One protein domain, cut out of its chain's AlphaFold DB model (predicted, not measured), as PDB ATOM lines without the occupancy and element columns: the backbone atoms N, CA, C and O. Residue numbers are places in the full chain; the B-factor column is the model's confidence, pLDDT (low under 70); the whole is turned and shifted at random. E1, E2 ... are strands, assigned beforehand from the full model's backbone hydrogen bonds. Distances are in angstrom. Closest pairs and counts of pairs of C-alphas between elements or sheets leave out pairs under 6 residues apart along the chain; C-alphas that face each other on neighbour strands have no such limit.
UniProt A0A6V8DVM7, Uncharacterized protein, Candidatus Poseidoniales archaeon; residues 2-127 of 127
ATOM      1  N   ASP A   2      12.190  41.040  73.604       34.75
ATOM      2  CA  ASP A   2      11.822  42.393  74.033       34.75
ATOM      3  C   ASP A   2      11.435  43.264  72.834       34.75
ATOM      4  O   ASP A   2      12.169  43.362  71.850       34.75
ATOM      5  N   GLU A   3      10.290  43.931  72.958       39.38
ATOM      6  CA  GLU A   3       9.643  44.835  71.994       39.38
ATOM      7  C   GLU A   3      10.416  46.156  71.755       39.38
ATOM      8  O   GLU A   3       9.885  47.113  71.200       39.38
ATOM      9  N   ALA A   4      11.692  46.242  72.150       37.12
ATOM     10  CA  ALA A   4      12.463  47.488  72.153       37.12
ATOM     11  C   ALA A   4      13.079  47.878  70.789       37.12
ATOM     12  O   ALA A   4      13.599  48.985  70.641       37.12
ATOM     13  N   HIS A   5      13.018  47.005  69.779       41.78
ATOM     14  CA  HIS A   5      13.729  47.202  68.506       41.78
ATOM     15  C   HIS A   5      12.873  47.730  67.345       41.78
ATOM     16  O   HIS A   5      13.423  48.002  66.284       41.78
ATOM     17  N   MET A   6      11.568  47.959  67.533       47.50
ATOM     18  CA  MET A   6      10.712  48.572  66.499       47.50
ATOM     19  C   MET A   6      10.742  50.117  66.518       47.50
ATOM     20  O   MET A   6       9.861  50.766  65.968       47.50
ATOM     21  N   SER A   7      11.737  50.719  67.183       44.25
ATOM     22  CA  SER A   7      11.805  52.157  67.496       44.25
ATOM     23  C   SER A   7      12.801  52.957  66.647       44.25
ATOM     24  O   SER A   7      13.410  53.907  67.133       44.25
ATOM     25  N   ASN A   8      12.992  52.599  65.381       56.12
ATOM     26  CA  ASN A   8      13.518  53.552  64.403       56.12
ATOM     27  C   ASN A   8      12.502  53.599  63.274       56.12
ATOM     28  O   ASN A   8      12.106  52.548  62.777       56.12
ATOM     29  N   ASN A   9      12.049  54.793  62.907       66.81
ATOM     30  CA  ASN A   9      11.160  55.042  61.771       66.81
ATOM     31  C   ASN A   9      11.942  54.831  60.454       66.81
ATOM     32  O   ASN A   9      12.100  55.716  59.621       66.81
ATOM     33  N   THR A  10      12.501  53.626  60.318       75.75
ATOM     34  CA  THR A  10      13.228  53.123  59.166       75.75
ATOM     35  C   THR A  10      12.235  52.432  58.253       75.75
ATOM     36  O   THR A  10      11.534  51.511  58.668       75.75
ATOM     37  N   THR A  11      12.189  52.869  57.002       84.62
ATOM     38  CA  THR A  11      11.359  52.258  55.963       84.62
ATOM     39  C   THR A  11      12.231  51.394  55.063       84.62
ATOM     40  O   THR A  11      13.369  51.758  54.761       84.62
ATOM     41  N   PHE A  12      11.701  50.256  54.621       86.56
ATOM     42  CA  PHE A  12      12.386  49.354  53.702       86.56
ATOM     43  C   PHE A  12      11.647  49.283  52.369       86.56
ATOM     44  O   PHE A  12      10.438  49.065  52.337       86.56
ATOM     45  N   GLU A  13      12.388  49.411  51.273       90.44
ATOM     46  CA  GLU A  13      11.909  49.114  49.924       90.44
ATOM     47  C   GLU A  13      12.676  47.906  49.385       90.44
ATOM     48  O   GLU A  13      13.910  47.888  49.395       90.44
ATOM     49  N   ILE A  14      11.959  46.896  48.896       91.50
ATOM     50  CA  ILE A  14      12.565  45.747  48.221       91.50
ATOM     51  C   ILE A  14      12.384  45.942  46.721       91.50
ATOM     52  O   ILE A  14      11.273  46.138  46.244       91.50
ATOM     53  N   THR A  15      13.476  45.911  45.969       94.50
ATOM     54  CA  THR A  15      13.470  45.980  44.505       94.50
ATOM     55  C   THR A  15      13.912  44.641  43.941       94.50
ATOM     56  O   THR A  15      14.902  44.073  44.412       94.50
ATOM     57  N   SER A  16      13.214  44.162  42.917       94.94
ATOM     58  CA  SER A  16      13.628  43.006  42.129       94.94
ATOM     59  C   SER A  16      13.859  43.383  40.667       94.94
ATOM     60  O   SER A  16      13.359  44.397  40.180       94.94
ATOM     61  N   GLN A  17      14.639  42.573  39.966       95.81
ATOM     62  CA  GLN A  17      14.812  42.641  38.521       95.81
ATOM     63  C   GLN A  17      14.919  41.217  37.984       95.81
ATOM     64  O   GLN A  17      15.740  40.440  38.468       95.81
ATOM     65  N   ILE A  18      14.103  40.889  36.990       94.50
ATOM     66  CA  ILE A  18      14.117  39.590  36.317       94.50
ATOM     67  C   ILE A  18      14.969  39.717  35.054       94.50
ATOM     68  O   ILE A  18      14.855  40.699  34.322       94.50
ATOM     69  N   CYS A  19      15.819  38.727  34.809       94.69
ATOM     70  CA  CYS A  19      16.583  38.593  33.577       94.69
ATOM     71  C   CYS A  19      16.278  37.252  32.927       94.69
ATOM     72  O   CYS A  19      16.176  36.242  33.625       94.69
ATOM     73  N   LEU A  20      16.126  37.248  31.608       93.12
ATOM     74  CA  LEU A  20      15.757  36.085  30.810       93.12
ATOM     75  C   LEU A  20      16.985  35.410  30.200       93.12
ATOM     76  O   LEU A  20      18.074  35.983  30.123       93.12
ATOM     77  N   ASN A  21      16.800  34.169  29.755       89.88
ATOM     78  CA  ASN A  21      17.848  33.377  29.108       89.88
ATOM     79  C   ASN A  21      18.302  33.932  27.747       89.88
ATOM     80  O   ASN A  21      19.360  33.552  27.257       89.88
ATOM     81  N   ASP A  22      17.556  34.865  27.154       89.50
ATOM     82  CA  ASP A  22      17.973  35.599  25.952       89.50
ATOM     83  C   ASP A  22      18.981  36.736  26.242       89.50
ATOM     84  O   ASP A  22      19.474  37.388  25.316       89.50
ATOM     85  N   GLY A  23      19.308  36.964  27.519       88.62
ATOM     86  CA  GLY A  23      20.218  38.010  27.980       88.62
ATOM     87  C   GLY A  23      19.557  39.375  28.194       88.62
ATOM     88  O   GLY A  23      20.255  40.337  28.531       88.62
ATOM     89  N   VAL A  24      18.240  39.490  28.017       92.50
ATOM     90  CA  VAL A  24      17.474  40.711  28.282       92.50
ATOM     91  C   VAL A  24      16.996  40.720  29.732       92.50
ATOM     92  O   VAL A  24      16.485  39.734  30.257       92.50
ATOM     93  N   CYS A  25      17.150  41.870  30.386       94.88
ATOM     94  CA  CYS A  25      16.614  42.111  31.720       94.88
ATOM     95  C   CYS A  25      15.476  43.118  31.668       94.88
ATOM     96  O   CYS A  25      15.601  44.176  31.041       94.88
ATOM     97  N   ASP A  26      14.414  42.831  32.412       94.69
ATOM     98  CA  ASP A  26      13.349  43.792  32.642       94.69
ATOM     99  C   ASP A  26      13.860  44.989  33.465       94.69
ATOM    100  O   ASP A  26      14.862  44.897  34.191       94.69
ATOM    101  N   PRO A  27      13.195  46.153  33.382       96.19
ATOM    102  CA  PRO A  27      13.460  47.250  34.299       96.19
ATOM    103  C   PRO A  27      13.250  46.810  35.759       96.19
ATOM    104  O   PRO A  27      12.322  46.050  36.035       96.19
ATOM    105  N   PRO A  28      14.054  47.301  36.717       95.50
ATOM    106  CA  PRO A  28      13.826  47.000  38.122       95.50
ATOM    107  C   PRO A  28      12.463  47.480  38.634       95.50
ATOM    108  O   PRO A  28      12.029  48.587  38.309       95.50
ATOM    109  N   VAL A  29      11.828  46.678  39.490       94.88
ATOM    110  CA  VAL A  29      10.491  46.932  40.042       94.88
ATOM    111  C   VAL A  29      10.519  46.875  41.568       94.88
ATOM    112  O   VAL A  29      10.948  45.878  42.159       94.88
ATOM    113  N   THR A  30      10.028  47.934  42.216       94.00
ATOM    114  CA  THR A  30       9.773  47.942  43.663       94.00
ATOM    115  C   THR A  30       8.601  47.019  43.979       94.00
ATOM    116  O   THR A  30       7.524  47.161  43.404       94.00
ATOM    117  N   GLN A  31       8.820  46.076  44.884       91.50
ATOM    118  CA  GLN A  31       7.846  45.065  45.263       91.50
ATOM    119  C   GLN A  31       6.956  45.545  46.408       91.50
ATOM    120  O   GLN A  31       7.388  46.305  47.277       91.50
ATOM    121  N   GLU A  32       5.719  45.055  46.428       85.44
ATOM    122  CA  GLU A  32       4.830  45.217  47.574       85.44
ATOM    123  C   GLU A  32       5.298  44.309  48.716       85.44
ATOM    124  O   GLU A  32       5.507  43.109  48.536       85.44
ATOM    125  N   VAL A  33       5.475  44.886  49.905       85.00
ATOM    126  CA  VAL A  33       6.038  44.184  51.062       85.00
ATOM    127  C   VAL A  33       4.972  44.022  52.137       85.00
ATOM    128  O   VAL A  33       4.404  45.003  52.620       85.00
ATOM    129  N   ALA A  34       4.730  42.781  52.552       81.31
ATOM    130  CA  ALA A  34       3.941  42.479  53.737       81.31
ATOM    131  C   ALA A  34       4.822  42.612  54.986       81.31
ATOM    132  O   ALA A  34       5.888  41.995  55.071       81.31
ATOM    133  N   VAL A  35       4.367  43.409  55.954       80.31
ATOM    134  CA  VAL A  35       5.093  43.681  57.202       80.31
ATOM    135  C   VAL A  35       4.396  42.980  58.364       80.31
ATOM    136  O   VAL A  35       3.229  43.254  58.642       80.31
ATOM    137  N   ASP A  36       5.121  42.098  59.051       77.50
ATOM    138  CA  ASP A  36       4.690  41.448  60.294       77.50
ATOM    139  C   ASP A  36       5.761  41.636  61.378       77.50
ATOM    140  O   ASP A  36       6.792  40.952  61.417       77.50
ATOM    141  N   GLY A  37       5.554  42.642  62.233       77.31
ATOM    142  CA  GLY A  37       6.545  43.084  63.214       77.31
ATOM    143  C   GLY A  37       7.845  43.540  62.540       77.31
ATOM    144  O   GLY A  37       7.863  44.531  61.818       77.31
ATOM    145  N   ALA A  38       8.940  42.812  62.782       74.12
ATOM    146  CA  ALA A  38      10.241  43.072  62.156       74.12
ATOM    147  C   ALA A  38      10.441  42.329  60.818       74.12
ATOM    148  O   ALA A  38      11.439  42.549  60.127       74.12
ATOM    149  N   THR A  39       9.523  41.434  60.449       75.88
ATOM    150  CA  THR A  39       9.648  40.597  59.256       75.88
ATOM    151  C   THR A  39       9.020  41.296  58.059       75.88
ATOM    152  O   THR A  39       7.845  41.654  58.084       75.88
ATOM    153  N   HIS A  40       9.809  41.450  56.999       80.56
ATOM    154  CA  HIS A  40       9.383  42.018  55.726       80.56
ATOM    155  C   HIS A  40       9.386  40.900  54.686       80.56
ATOM    156  O   HIS A  40      10.436  40.321  54.409       80.56
ATOM    157  N   THR A  41       8.215  40.574  54.142       81.56
ATOM    158  CA  THR A  41       8.046  39.464  53.194       81.56
ATOM    159  C   THR A  41       7.557  39.986  51.853       81.56
ATOM    160  O   THR A  41       6.627  40.785  51.795       81.56
ATOM    161  N   THR A  42       8.155  39.494  50.772       85.19
ATOM    162  CA  THR A  42       7.701  39.725  49.397       85.19
ATOM    163  C   THR A  42       7.716  38.411  48.628       85.19
ATOM    164  O   THR A  42       8.510  37.519  48.934       85.19
ATOM    165  N   SER A  43       6.856  38.286  47.621       85.19
ATOM    166  CA  SER A  43       6.815  37.139  46.711       85.19
ATOM    167  C   SER A  43       6.834  37.618  45.269       85.19
ATOM    168  O   SER A  43       6.132  38.567  44.935       85.19
ATOM    169  N   LEU A  44       7.591  36.934  44.419       86.62
ATOM    170  CA  LEU A  44       7.660  37.203  42.988       86.62
ATOM    171  C   LEU A  44       7.636  35.869  42.246       86.62
ATOM    172  O   LEU A  44       8.323  34.931  42.649       86.62
ATOM    173  N   THR A  45       6.874  35.809  41.159       87.31
ATOM    174  CA  THR A  45       6.863  34.669  40.242       87.31
ATOM    175  C   THR A  45       7.508  35.106  38.931       87.31
ATOM    176  O   THR A  45       6.885  35.871  38.192       87.31
ATOM    177  N   PRO A  46       8.757  34.699  38.656       87.38
ATOM    178  CA  PRO A  46       9.377  34.951  37.365       87.38
ATOM    179  C   PRO A  46       8.769  34.049  36.272       87.38
ATOM    180  O   PRO A  46       8.183  33.015  36.599       87.38
ATOM    181  N   PRO A  47       8.880  34.433  34.988       85.75
ATOM    182  CA  PRO A  47       8.475  33.587  33.867       85.75
ATOM    183  C   PRO A  47       9.372  32.347  33.752       85.75
ATOM    184  O   PRO A  47      10.499  32.349  34.243       85.75
ATOM    185  N   ASP A  48       8.900  31.293  33.087       83.69
ATOM    186  CA  ASP A  48       9.620  30.010  32.999       83.69
ATOM    187  C   ASP A  48      10.986  30.112  32.294       83.69
ATOM    188  O   ASP A  48      11.880  29.311  32.546       83.69
ATOM    189  N   ASP A  49      11.184  31.112  31.433       85.31
ATOM    190  CA  ASP A  49      12.422  31.345  30.684       85.31
ATOM    191  C   ASP A  49      13.407  32.300  31.384       85.31
ATOM    192  O   ASP A  49      14.400  32.728  30.780       85.31
ATOM    193  N   HIS A  50      13.166  32.632  32.657       91.38
ATOM    194  CA  HIS A  50      14.090  33.452  33.432       91.38
ATOM    195  C   HIS A  50      15.435  32.746  33.667       91.38
ATOM    196  O   HIS A  50      15.510  31.560  33.979       91.38
ATOM    197  N   SER A  51      16.510  33.522  33.565       93.12
ATOM    198  CA  SER A  51      17.880  33.131  33.894       93.12
ATOM    199  C   SER A  51      18.164  33.363  35.379       93.12
ATOM    200  O   SER A  51      18.609  32.471  36.101       93.12
ATOM    201  N   TYR A  52      17.852  34.559  35.881       93.25
ATOM    202  CA  TYR A  52      18.036  34.911  37.286       93.25
ATOM    203  C   TYR A  52      17.139  36.071  37.707       93.25
ATOM    204  O   TYR A  52      16.642  36.849  36.890       93.25
ATOM    205  N   VAL A  53      16.965  36.206  39.020       95.38
ATOM    206  CA  VAL A  53      16.313  37.353  39.650       95.38
ATOM    207  C   VAL A  53      17.304  38.049  40.572       95.38
ATOM    208  O   VAL A  53      17.829  37.462  41.520       95.38
ATOM    209  N   ASN A  54      17.537  39.327  40.312       94.94
ATOM    210  CA  ASN A  54      18.293  40.217  41.177       94.94
ATOM    211  C   ASN A  54      17.374  40.830  42.234       94.94
ATOM    212  O   ASN A  54      16.270  41.268  41.924       94.94
ATOM    213  N   TRP A  55      17.866  40.937  43.464       94.62
ATOM    214  CA  TRP A  55      17.179  41.526  44.609       94.62
ATOM    215  C   TRP A  55      18.044  42.580  45.287       94.62
ATOM    216  O   TRP A  55      19.261  42.429  45.412       94.62
ATOM    217  N   ARG A  56      17.412  43.645  45.771       93.81
ATOM    218  CA  ARG A  56      18.081  44.683  46.554       93.81
ATOM    219  C   ARG A  56      17.121  45.279  47.566       93.81
ATOM    220  O   ARG A  56      15.982  45.589  47.233       93.81
ATOM    221  N   VAL A  57      17.599  45.475  48.787       91.94
ATOM    222  CA  VAL A  57      16.859  46.176  49.836       91.94
ATOM    223  C   VAL A  57      17.437  47.572  49.983       91.94
ATOM    224  O   VAL A  57      18.653  47.734  50.083       91.94
ATOM    225  N   LYS A  58      16.573  48.575  50.000       92.00
ATOM    226  CA  LYS A  58      16.906  49.960  50.313       92.00
ATOM    227  C   LYS A  58      16.324  50.285  51.684       92.00
ATOM    228  O   LYS A  58      15.114  50.198  51.867       92.00
ATOM    229  N   ALA A  59      17.184  50.622  52.637       89.00
ATOM    230  CA  ALA A  59      16.788  51.092  53.958       89.00
ATOM    231  C   ALA A  59      16.836  52.618  53.977       89.00
ATOM    232  O   ALA A  59      17.828  53.208  53.554       89.00
ATOM    233  N   MET A  60      15.764  53.245  54.441       88.94
ATOM    234  CA  MET A  60      15.610  54.695  54.537       88.94
ATOM    235  C   MET A  60      15.427  55.051  56.003       88.94
ATOM    236  O   MET A  60      14.484  54.561  56.623       88.94
ATOM    237  N   TYR A  61      16.321  55.862  56.558       86.25
ATOM    238  CA  TYR A  61      16.318  56.219  57.977       86.25
ATOM    239  C   TYR A  61      15.710  57.608  58.213       86.25
ATOM    240  O   TYR A  61      15.458  58.365  57.280       86.25
ATOM    241  N   GLU A  62      15.475  57.950  59.482       86.31
ATOM    242  CA  GLU A  62      14.853  59.224  59.878       86.31
ATOM    243  C   GLU A  62      15.689  60.464  59.549       86.31
ATOM    244  O   GLU A  62      15.146  61.559  59.451       86.31
ATOM    245  N   ASP A  63      17.004  60.305  59.415       86.25
ATOM    246  CA  ASP A  63      17.938  61.373  59.056       86.25
ATOM    247  C   ASP A  63      18.100  61.531  57.534       86.25
ATOM    248  O   ASP A  63      19.072  62.133  57.076       86.25
ATOM    249  N   ASP A  64      17.168  60.965  56.758       84.75
ATOM    250  CA  ASP A  64      17.167  60.899  55.294       84.75
ATOM    251  C   ASP A  64      18.378  60.155  54.694       84.75
ATOM    252  O   ASP A  64      18.593  60.173  53.476       84.75
ATOM    253  N   SER A  65      19.173  59.464  55.521       86.81
ATOM    254  CA  SER A  65      20.228  58.586  55.024       86.81
ATOM    255  C   SER A  65      19.633  57.324  54.393       86.81
ATOM    256  O   SER A  65      18.532  56.873  54.731       86.81
ATOM    257  N   VAL A  66      20.355  56.768  53.418       89.94
ATOM    258  CA  VAL A  66      19.925  55.585  52.667       89.94
ATOM    259  C   VAL A  66      21.060  54.581  52.597       89.94
ATOM    260  O   VAL A  66      22.142  54.901  52.105       89.94
ATOM    261  N   ASP A  67      20.767  53.351  53.005       90.81
ATOM    262  CA  ASP A  67      21.644  52.200  52.819       90.81
ATOM    263  C   ASP A  67      21.043  51.207  51.833       90.81
ATOM    264  O   ASP A  67      19.827  51.113  51.651       90.81
ATOM    265  N   TYR A  68      21.920  50.420  51.216       90.50
ATOM    266  CA  TYR A  68      21.525  49.354  50.313       90.50
ATOM    267  C   TYR A  68      22.125  48.026  50.740       90.50
ATOM    268  O   TYR A  68      23.321  47.940  51.016       90.50
ATOM    269  N   PHE A  69      21.298  46.986  50.705       88.56
ATOM    270  CA  PHE A  69      21.680  45.629  51.058       88.56
ATOM    271  C   PHE A  69      21.418  44.668  49.885       88.56
ATOM    272  O   PHE A  69      20.318  44.683  49.323       88.56
ATOM    273  N   PRO A  70      22.398  43.818  49.526       88.81
ATOM    274  CA  PRO A  70      23.782  43.845  50.011       88.81
ATOM    275  C   PRO A  70      24.512  45.136  49.585       88.81
ATOM    276  O   PRO A  70      24.112  45.819  48.643       88.81
ATOM    277  N   TYR A  71      25.585  45.495  50.295       85.38
ATOM    278  CA  TYR A  71      26.360  46.687  49.951       85.38
ATOM    279  C   TYR A  71      27.018  46.527  48.574       85.38
ATOM    280  O   TYR A  71      27.688  45.534  48.304       85.38
ATOM    281  N   GLY A  72      26.848  47.529  47.709       81.62
ATOM    282  CA  GLY A  72      27.548  47.647  46.425       81.62
ATOM    283  C   GLY A  72      27.019  46.796  45.262       81.62
ATOM    284  O   GLY A  72      27.348  47.113  44.123       81.62
ATOM    285  N   SER A  73      26.187  45.778  45.500       88.12
ATOM    286  CA  SER A  73      25.636  44.924  44.437       88.12
ATOM    287  C   SER A  73      24.189  44.510  44.716       88.12
ATOM    288  O   SER A  73      23.600  44.872  45.734       88.12
ATOM    289  N   TRP A  74      23.613  43.755  43.787       92.50
ATOM    290  CA  TRP A  74      22.365  43.029  43.971       92.50
ATOM    291  C   TRP A  74      22.667  41.638  44.522       92.50
ATOM    292  O   TRP A  74      23.748  41.086  44.311       92.50
ATOM    293  N   TYR A  75      21.709  41.075  45.242       93.31
ATOM    294  CA  TYR A  75      21.692  39.655  45.546       93.31
ATOM    295  C   TYR A  75      21.045  38.912  44.376       93.31
ATOM    296  O   TYR A  75      19.891  39.177  44.054       93.31
ATOM    297  N   THR A  76      21.771  38.000  43.740       93.44
ATOM    298  CA  THR A  76      21.290  37.275  42.555       93.44
ATOM    299  C   THR A  76      20.861  35.866  42.935       93.44
ATOM    300  O   THR A  76      21.623  35.126  43.559       93.44
ATOM    301  N   ILE A  77      19.647  35.492  42.545       91.50
ATOM    302  CA  ILE A  77      19.130  34.127  42.648       91.50
ATOM    303  C   ILE A  77      19.019  33.579  41.235       91.50
ATOM    304  O   ILE A  77      18.266  34.115  40.425       91.50
ATOM    305  N   TRP A  78      19.772  32.525  40.950       92.69
ATOM    306  CA  TRP A  78      19.770  31.869  39.649       92.69
ATOM    307  C   TRP A  78      18.609  30.888  39.535       92.69
ATOM    308  O   TRP A  78      18.265  30.214  40.512       92.69
ATOM    309  N   SER A  79      18.031  30.811  38.339       90.88
ATOM    310  CA  SER A  79      17.113  29.742  37.968       90.88
ATOM    311  C   SER A  79      17.819  28.388  38.057       90.88
ATOM    312  O   SER A  79      19.047  28.288  37.989       90.88
ATOM    313  N   SER A  80      17.046  27.319  38.213       89.19
ATOM    314  CA  SER A  80      17.561  25.954  38.113       89.19
ATOM    315  C   SER A  80      17.938  25.568  36.680       89.19
ATOM    316  O   SER A  80      18.680  24.604  36.495       89.19
ATOM    317  N   CYS A  81      17.505  26.351  35.689       90.06
ATOM    318  CA  CYS A  81      18.046  26.338  34.342       90.06
ATOM    319  C   CYS A  81      18.294  27.767  33.846       90.06
ATOM    320  O   CYS A  81      17.361  28.564  33.733       90.06
ATOM    321  N   TYR A  82      19.544  28.084  33.523       91.88
ATOM    322  CA  TYR A  82      19.936  29.413  33.065       91.88
ATOM    323  C   TYR A  82      20.961  29.360  31.933       91.88
ATOM    324  O   TYR A  82      21.820  28.483  31.905       91.88
ATOM    325  N   TYR A  83      20.885  30.309  31.003       88.69
ATOM    326  CA  TYR A  83      21.842  30.473  29.914       88.69
ATOM    327  C   TYR A  83      22.939  31.462  30.308       88.69
ATOM    328  O   TYR A  83      22.657  32.595  30.706       88.69
ATOM    329  N   GLU A  84      24.191  31.045  30.170       87.81
ATOM    330  CA  GLU A  84      25.372  31.879  30.389       87.81
ATOM    331  C   GLU A  84      26.469  31.468  29.395       87.81
ATOM    332  O   GLU A  84      26.528  30.322  28.973       87.81
ATOM    333  N   ASP A  85      27.314  32.403  28.959       87.06
ATOM    334  CA  ASP A  85      28.532  32.136  28.165       87.06
ATOM    335  C   ASP A  85      28.407  31.089  27.028       87.06
ATOM    336  O   ASP A  85      29.303  30.280  26.783       87.06
ATOM    337  N   GLY A  86      27.284  31.093  26.306       86.00
ATOM    338  CA  GLY A  86      27.083  30.203  25.163       86.00
ATOM    339  C   GLY A  86      26.391  28.869  25.462       86.00
ATOM    340  O   GLY A  86      26.166  28.115  24.514       86.00
ATOM    341  N   GLY A  87      26.033  28.566  26.715       89.12
ATOM    342  CA  GLY A  87      25.433  27.285  27.105       89.12
ATOM    343  C   GLY A  87      24.412  27.376  28.240       89.12
ATOM    344  O   GLY A  87      24.333  28.371  28.957       89.12
ATOM    345  N   TYR A  88      23.619  26.314  28.395       90.50
ATOM    346  CA  TYR A  88      22.660  26.175  29.492       90.50
ATOM    347  C   TYR A  88      23.290  25.462  30.692       90.50
ATOM    348  O   TYR A  88      23.916  24.408  30.561       90.50
ATOM    349  N   TYR A  89      23.058  25.998  31.884       89.44
ATOM    350  CA  TYR A  89      23.574  25.515  33.159       89.44
ATOM    351  C   TYR A  89      22.456  25.354  34.187       89.44
ATOM    352  O   TYR A  89      21.329  25.797  33.995       89.44
ATOM    353  N   GLY A  90      22.810  24.739  35.315       87.94
ATOM    354  CA  GLY A  90      21.897  24.463  36.412       87.94
ATOM    355  C   GLY A  90      21.399  23.014  36.409       87.94
ATOM    356  O   GLY A  90      21.638  22.273  35.455       87.94
ATOM    357  N   PRO A  91      20.792  22.569  37.519       86.88
ATOM    358  CA  PRO A  91      20.337  21.188  37.678       86.88
ATOM    359  C   PRO A  91      19.261  20.756  36.672       86.88
ATOM    360  O   PRO A  91      19.166  19.559  36.415       86.88
ATOM    361  N   ASP A  92      18.513  21.701  36.093       86.19
ATOM    362  CA  ASP A  92      17.445  21.434  35.118       86.19
ATOM    363  C   ASP A  92      17.888  21.724  33.664       86.19
ATOM    364  O   ASP A  92      17.068  21.784  32.748       86.19
ATOM    365  N   SER A  93      19.191  21.918  33.423       85.94
ATOM    366  CA  SER A  93      19.758  22.006  32.069       85.94
ATOM    367  C   SER A  93      20.041  20.611  31.501       85.94
ATOM    368  O   SER A  93      20.631  19.766  32.180       85.94
ATOM    369  N   ASP A  94      19.680  20.382  30.235       84.56
ATOM    370  CA  ASP A  94      20.041  19.169  29.481       84.56
ATOM    371  C   ASP A  94      21.279  19.355  28.577       84.56
ATOM    372  O   ASP A  94      21.717  18.416  27.909       84.56
ATOM    373  N   GLY A  95      21.883  20.547  28.607       77.38
ATOM    374  CA  GLY A  95      23.054  20.937  27.820       77.38
ATOM    375  C   GLY A  95      22.724  21.720  26.546       77.38
ATOM    376  O   GLY A  95      23.498  22.609  26.190       77.38
ATOM    377  N   ASP A  96      21.581  21.457  25.911       81.75
ATOM    378  CA  ASP A  96      21.118  22.167  24.708       81.75
ATOM    379  C   ASP A  96      19.961  23.142  25.015       81.75
ATOM    380  O   ASP A  96      19.625  23.998  24.193       81.75
ATOM    381  N   GLY A  97      19.377  23.047  26.210       83.44
ATOM    382  CA  GLY A  97      18.274  23.865  26.685       83.44
ATOM    383  C   GLY A  97      17.941  23.614  28.154       83.44
ATOM    384  O   GLY A  97      18.655  22.936  28.897       83.44
ATOM    385  N   CYS A  98      16.810  24.178  28.571       83.00
ATOM    386  CA  CYS A  98      16.162  23.775  29.811       83.00
ATOM    387  C   CYS A  98      15.372  22.501  29.548       83.00
ATOM    388  O   CYS A  98      14.379  22.525  28.818       83.00
ATOM    389  N   GLY A  99      15.848  21.389  30.103       68.56
ATOM    390  CA  GLY A  99      15.242  20.082  29.913       68.56
ATOM    391  C   GLY A  99      13.943  19.974  30.704       68.56
ATOM    392  O   GLY A  99      13.932  20.164  31.918       68.56
ATOM    393  N   GLY A 100      12.851  19.628  30.026       56.22
ATOM    394  CA  GLY A 100      11.582  19.304  30.667       56.22
ATOM    395  C   GLY A 100      10.606  18.673  29.683       56.22
ATOM    396  O   GLY A 100      10.073  19.354  28.810       56.22
ATOM    397  N   ASP A 101      10.336  17.372  29.841       46.81
ATOM    398  CA  ASP A 101       9.044  16.816  29.434       46.81
ATOM    399  C   ASP A 101       7.936  17.711  30.020       46.81
ATOM    400  O   ASP A 101       8.071  18.194  31.147       46.81
ATOM    401  N   GLU A 102       6.856  17.918  29.263       48.66
ATOM    402  CA  GLU A 102       5.771  18.906  29.445       48.66
ATOM    403  C   GLU A 102       5.058  18.918  30.830       48.66
ATOM    404  O   GLU A 102       4.114  19.679  31.033       48.66
ATOM    405  N   GLU A 103       5.503  18.110  31.798       47.28
ATOM    406  CA  GLU A 103       5.025  18.041  33.186       47.28
ATOM    407  C   GLU A 103       6.024  18.576  34.241       47.28
ATOM    408  O   GLU A 103       5.661  18.675  35.412       47.28
ATOM    409  N   ASN A 104       7.254  18.950  33.863       47.28
ATOM    410  CA  ASN A 104       8.244  19.572  34.757       47.28
ATOM    411  C   ASN A 104       8.785  20.856  34.119       47.28
ATOM    412  O   ASN A 104       9.915  20.912  33.641       47.28
ATOM    413  N   THR A 105       7.951  21.892  34.084       47.16
ATOM    414  CA  THR A 105       8.402  23.257  33.794       47.16
ATOM    415  C   THR A 105       9.548  23.643  34.740       47.16
ATOM    416  O   THR A 105       9.464  23.299  35.925       47.16
ATOM    417  N   PRO A 106      10.559  24.405  34.281       46.78
ATOM    418  CA  PRO A 106      11.611  25.000  35.112       46.78
ATOM    419  C   PRO A 106      11.049  26.153  35.969       46.78
ATOM    420  O   PRO A 106      11.559  27.265  36.020       46.78
ATOM    421  N   GLY A 107       9.941  25.894  36.649       46.22
ATOM    422  CA  GLY A 107       9.406  26.706  37.715       46.22
ATOM    423  C   GLY A 107       9.598  25.892  38.974       46.22
ATOM    424  O   GLY A 107       9.043  24.800  39.060       46.22
ATOM    425  N   PHE A 108      10.418  26.406  39.898       46.59
ATOM    426  CA  PHE A 108      10.506  26.018  41.308       46.59
ATOM    427  C   PHE A 108       9.703  24.757  41.621       46.59
ATOM    428  O   PHE A 108       8.488  24.857  41.786       46.59
ATOM    429  N   THR A 109      10.343  23.589  41.687       42.97
ATOM    430  CA  THR A 109       9.690  22.331  42.069       42.97
ATOM    431  C   THR A 109       8.972  22.488  43.411       42.97
ATOM    432  O   THR A 109       9.567  22.252  44.449       42.97
ATOM    433  N   LEU A 110       7.716  22.955  43.391       42.81
ATOM    434  CA  LEU A 110       6.691  23.069  44.443       42.81
ATOM    435  C   LEU A 110       7.152  23.270  45.901       42.81
ATOM    436  O   LEU A 110       6.419  22.959  46.840       42.81
ATOM    437  N   VAL A 111       8.325  23.844  46.124       41.12
ATOM    438  CA  VAL A 111       8.761  24.353  47.412       41.12
ATOM    439  C   VAL A 111       8.677  25.861  47.260       41.12
ATOM    440  O   VAL A 111       9.525  26.434  46.577       41.12
ATOM    441  N   PRO A 112       7.659  26.532  47.833       35.78
ATOM    442  CA  PRO A 112       7.697  27.979  47.912       35.78
ATOM    443  C   PRO A 112       8.999  28.333  48.626       35.78
ATOM    444  O   PRO A 112       9.170  28.033  49.811       35.78
ATOM    445  N   ALA A 113       9.944  28.911  47.887       44.38
ATOM    446  CA  ALA A 113      11.148  29.477  48.456       44.38
ATOM    447  C   ALA A 113      10.710  30.720  49.234       44.38
ATOM    448  O   ALA A 113      10.750  31.844  48.741       44.38
ATOM    449  N   LEU A 114      10.212  30.505  50.452       41.06
ATOM    450  CA  LEU A 114      10.014  31.558  51.431       41.06
ATOM    451  C   LEU A 114      11.407  32.018  51.847       41.06
ATOM    452  O   LEU A 114      11.988  31.521  52.814       41.06
ATOM    453  N   VAL A 115      11.977  32.933  51.068       45.06
ATOM    454  CA  VAL A 115      13.221  33.601  51.432       45.06
ATOM    455  C   VAL A 115      12.884  34.576  52.557       45.06
ATOM    456  O   VAL A 115      12.544  35.734  52.332       45.06
ATOM    457  N   ALA A 116      12.948  34.089  53.794       42.22
ATOM    458  CA  ALA A 116      12.904  34.933  54.977       42.22
ATOM    459  C   ALA A 116      14.279  35.596  55.145       42.22
ATOM    460  O   ALA A 116      15.197  35.022  55.735       42.22
ATOM    461  N   VAL A 117      14.449  36.802  54.596       50.44
ATOM    462  CA  VAL A 117      15.664  37.596  54.829       50.44
ATOM    463  C   VAL A 117      15.571  38.235  56.218       50.44
ATOM    464  O   VAL A 117      15.003  39.309  56.391       50.44
ATOM    465  N   GLY A 118      16.126  37.568  57.231       43.16
ATOM    466  CA  GLY A 118      16.277  38.123  58.578       43.16
ATOM    467  C   GLY A 118      17.575  38.920  58.714       43.16
ATOM    468  O   GLY A 118      18.621  38.340  59.002       43.16
ATOM    469  N   LEU A 119      17.535  40.244  58.530       48.59
ATOM    470  CA  LEU A 119      18.675  41.121  58.835       48.59
ATOM    471  C   LEU A 119      18.678  41.499  60.324       48.59
ATOM    472  O   LEU A 119      17.879  42.317  60.773       48.59
ATOM    473  N   ALA A 120      19.615  40.943  61.096       44.28
ATOM    474  CA  ALA A 120      19.919  41.423  62.444       44.28
ATOM    475  C   ALA A 120      20.891  42.614  62.357       44.28
ATOM    476  O   ALA A 120      22.108  42.430  62.306       44.28
ATOM    477  N   MET A 121      20.369  43.842  62.310       47.44
ATOM    478  CA  MET A 121      21.196  45.056  62.311       47.44
ATOM    479  C   MET A 121      21.442  45.547  63.742       47.44
ATOM    480  O   MET A 121      20.558  46.096  64.395       47.44
ATOM    481  N   ALA A 122      22.667  45.355  64.242       41.31
ATOM    482  CA  ALA A 122      23.124  45.973  65.483       41.31
ATOM    483  C   ALA A 122      23.523  47.434  65.208       41.31
ATOM    484  O   ALA A 122      24.621  47.706  64.724       41.31
ATOM    485  N   ILE A 123      22.630  48.381  65.508       51.66
ATOM    486  CA  ILE A 123      22.908  49.818  65.382       51.66
ATOM    487  C   ILE A 123      23.829  50.242  66.536       51.66
ATOM    488  O   ILE A 123      23.380  50.556  67.640       51.66
ATOM    489  N   ALA A 124      25.139  50.251  66.294       41.31
ATOM    490  CA  ALA A 124      26.097  50.889  67.189       41.31
ATOM    491  C   ALA A 124      26.060  52.409  66.957       41.31
ATOM    492  O   ALA A 124      26.655  52.917  66.009       41.31
ATOM    493  N   ARG A 125      25.358  53.147  67.826       43.38
ATOM    494  CA  ARG A 125      25.431  54.617  67.862       43.38
ATOM    495  C   ARG A 125      26.867  55.038  68.193       43.38
ATOM    496  O   ARG A 125      27.352  54.757  69.289       43.38
ATOM    497  N   ARG A 126      27.549  55.713  67.265       42.22
ATOM    498  CA  ARG A 126      28.798  56.427  67.557       42.22
ATOM    499  C   ARG A 126      28.432  57.798  68.131       42.22
ATOM    500  O   ARG A 126      27.866  58.616  67.415       42.22
ATOM    501  N   ASN A 127      28.706  57.975  69.425       37.12
ATOM    502  CA  ASN A 127      28.663  59.264  70.129       37.12
ATOM    503  C   ASN A 127      29.643  60.276  69.519       37.12
ATOM    504  O   ASN A 127      30.728  59.837  69.062       37.12
TER     505      ASN A 127
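What this domain is: This is residues 2 to 127 of the 127 residues of an uncharacterized protein of Candidatus Poseidoniales archaeon (UniProt A0A6V8DVM7). With little regular structure, the domain is a narrow rod on two long strands side by side, E1 and E4; short E5 and E6 follow one another along E4's other side. Hairpins E2-E3 and E7-E8 lie toward opposite ends, and unnamed residues 90 to 127 run back along the rod. The 126 printed residues, all strand in class, have 41 in eight strands, E1 to E8, and no named helix. The whole is loose, radius of gyration of the C-alphas 18.0 A, spanning 59 by 27 by 21 A.

Where its parts are: E1, residues 11 to 20, starts at C-alpha 11 (11.359, 52.258, 55.963) and measures 30.2 A. E2 is 34 to 36, E3 39 to 41, and E4, 50 to 60, measures 30.0 A. E5 is 66 to 69, E6 75 to 78, E7 82 to 84 and E8 87 to 89, ending at C-alpha 89 (23.574, 25.515, 33.159).

How they stand to each other: The branched, twisted sheet has antiparallel E1 on one side of E4, N 13 and O 58 being 2.9 A apart, within hydrogen-bond range. On the other side are antiparallel E5, in a hairpin with E4, N 59 to O 67 2.9 A, and E6, N 53 to O 77 2.8 A.

The domain as a whole: The printed part has no cut. E1 to E2 is a long link. pLDDT is under 70 at residues 2 to 9 and 99 to 127.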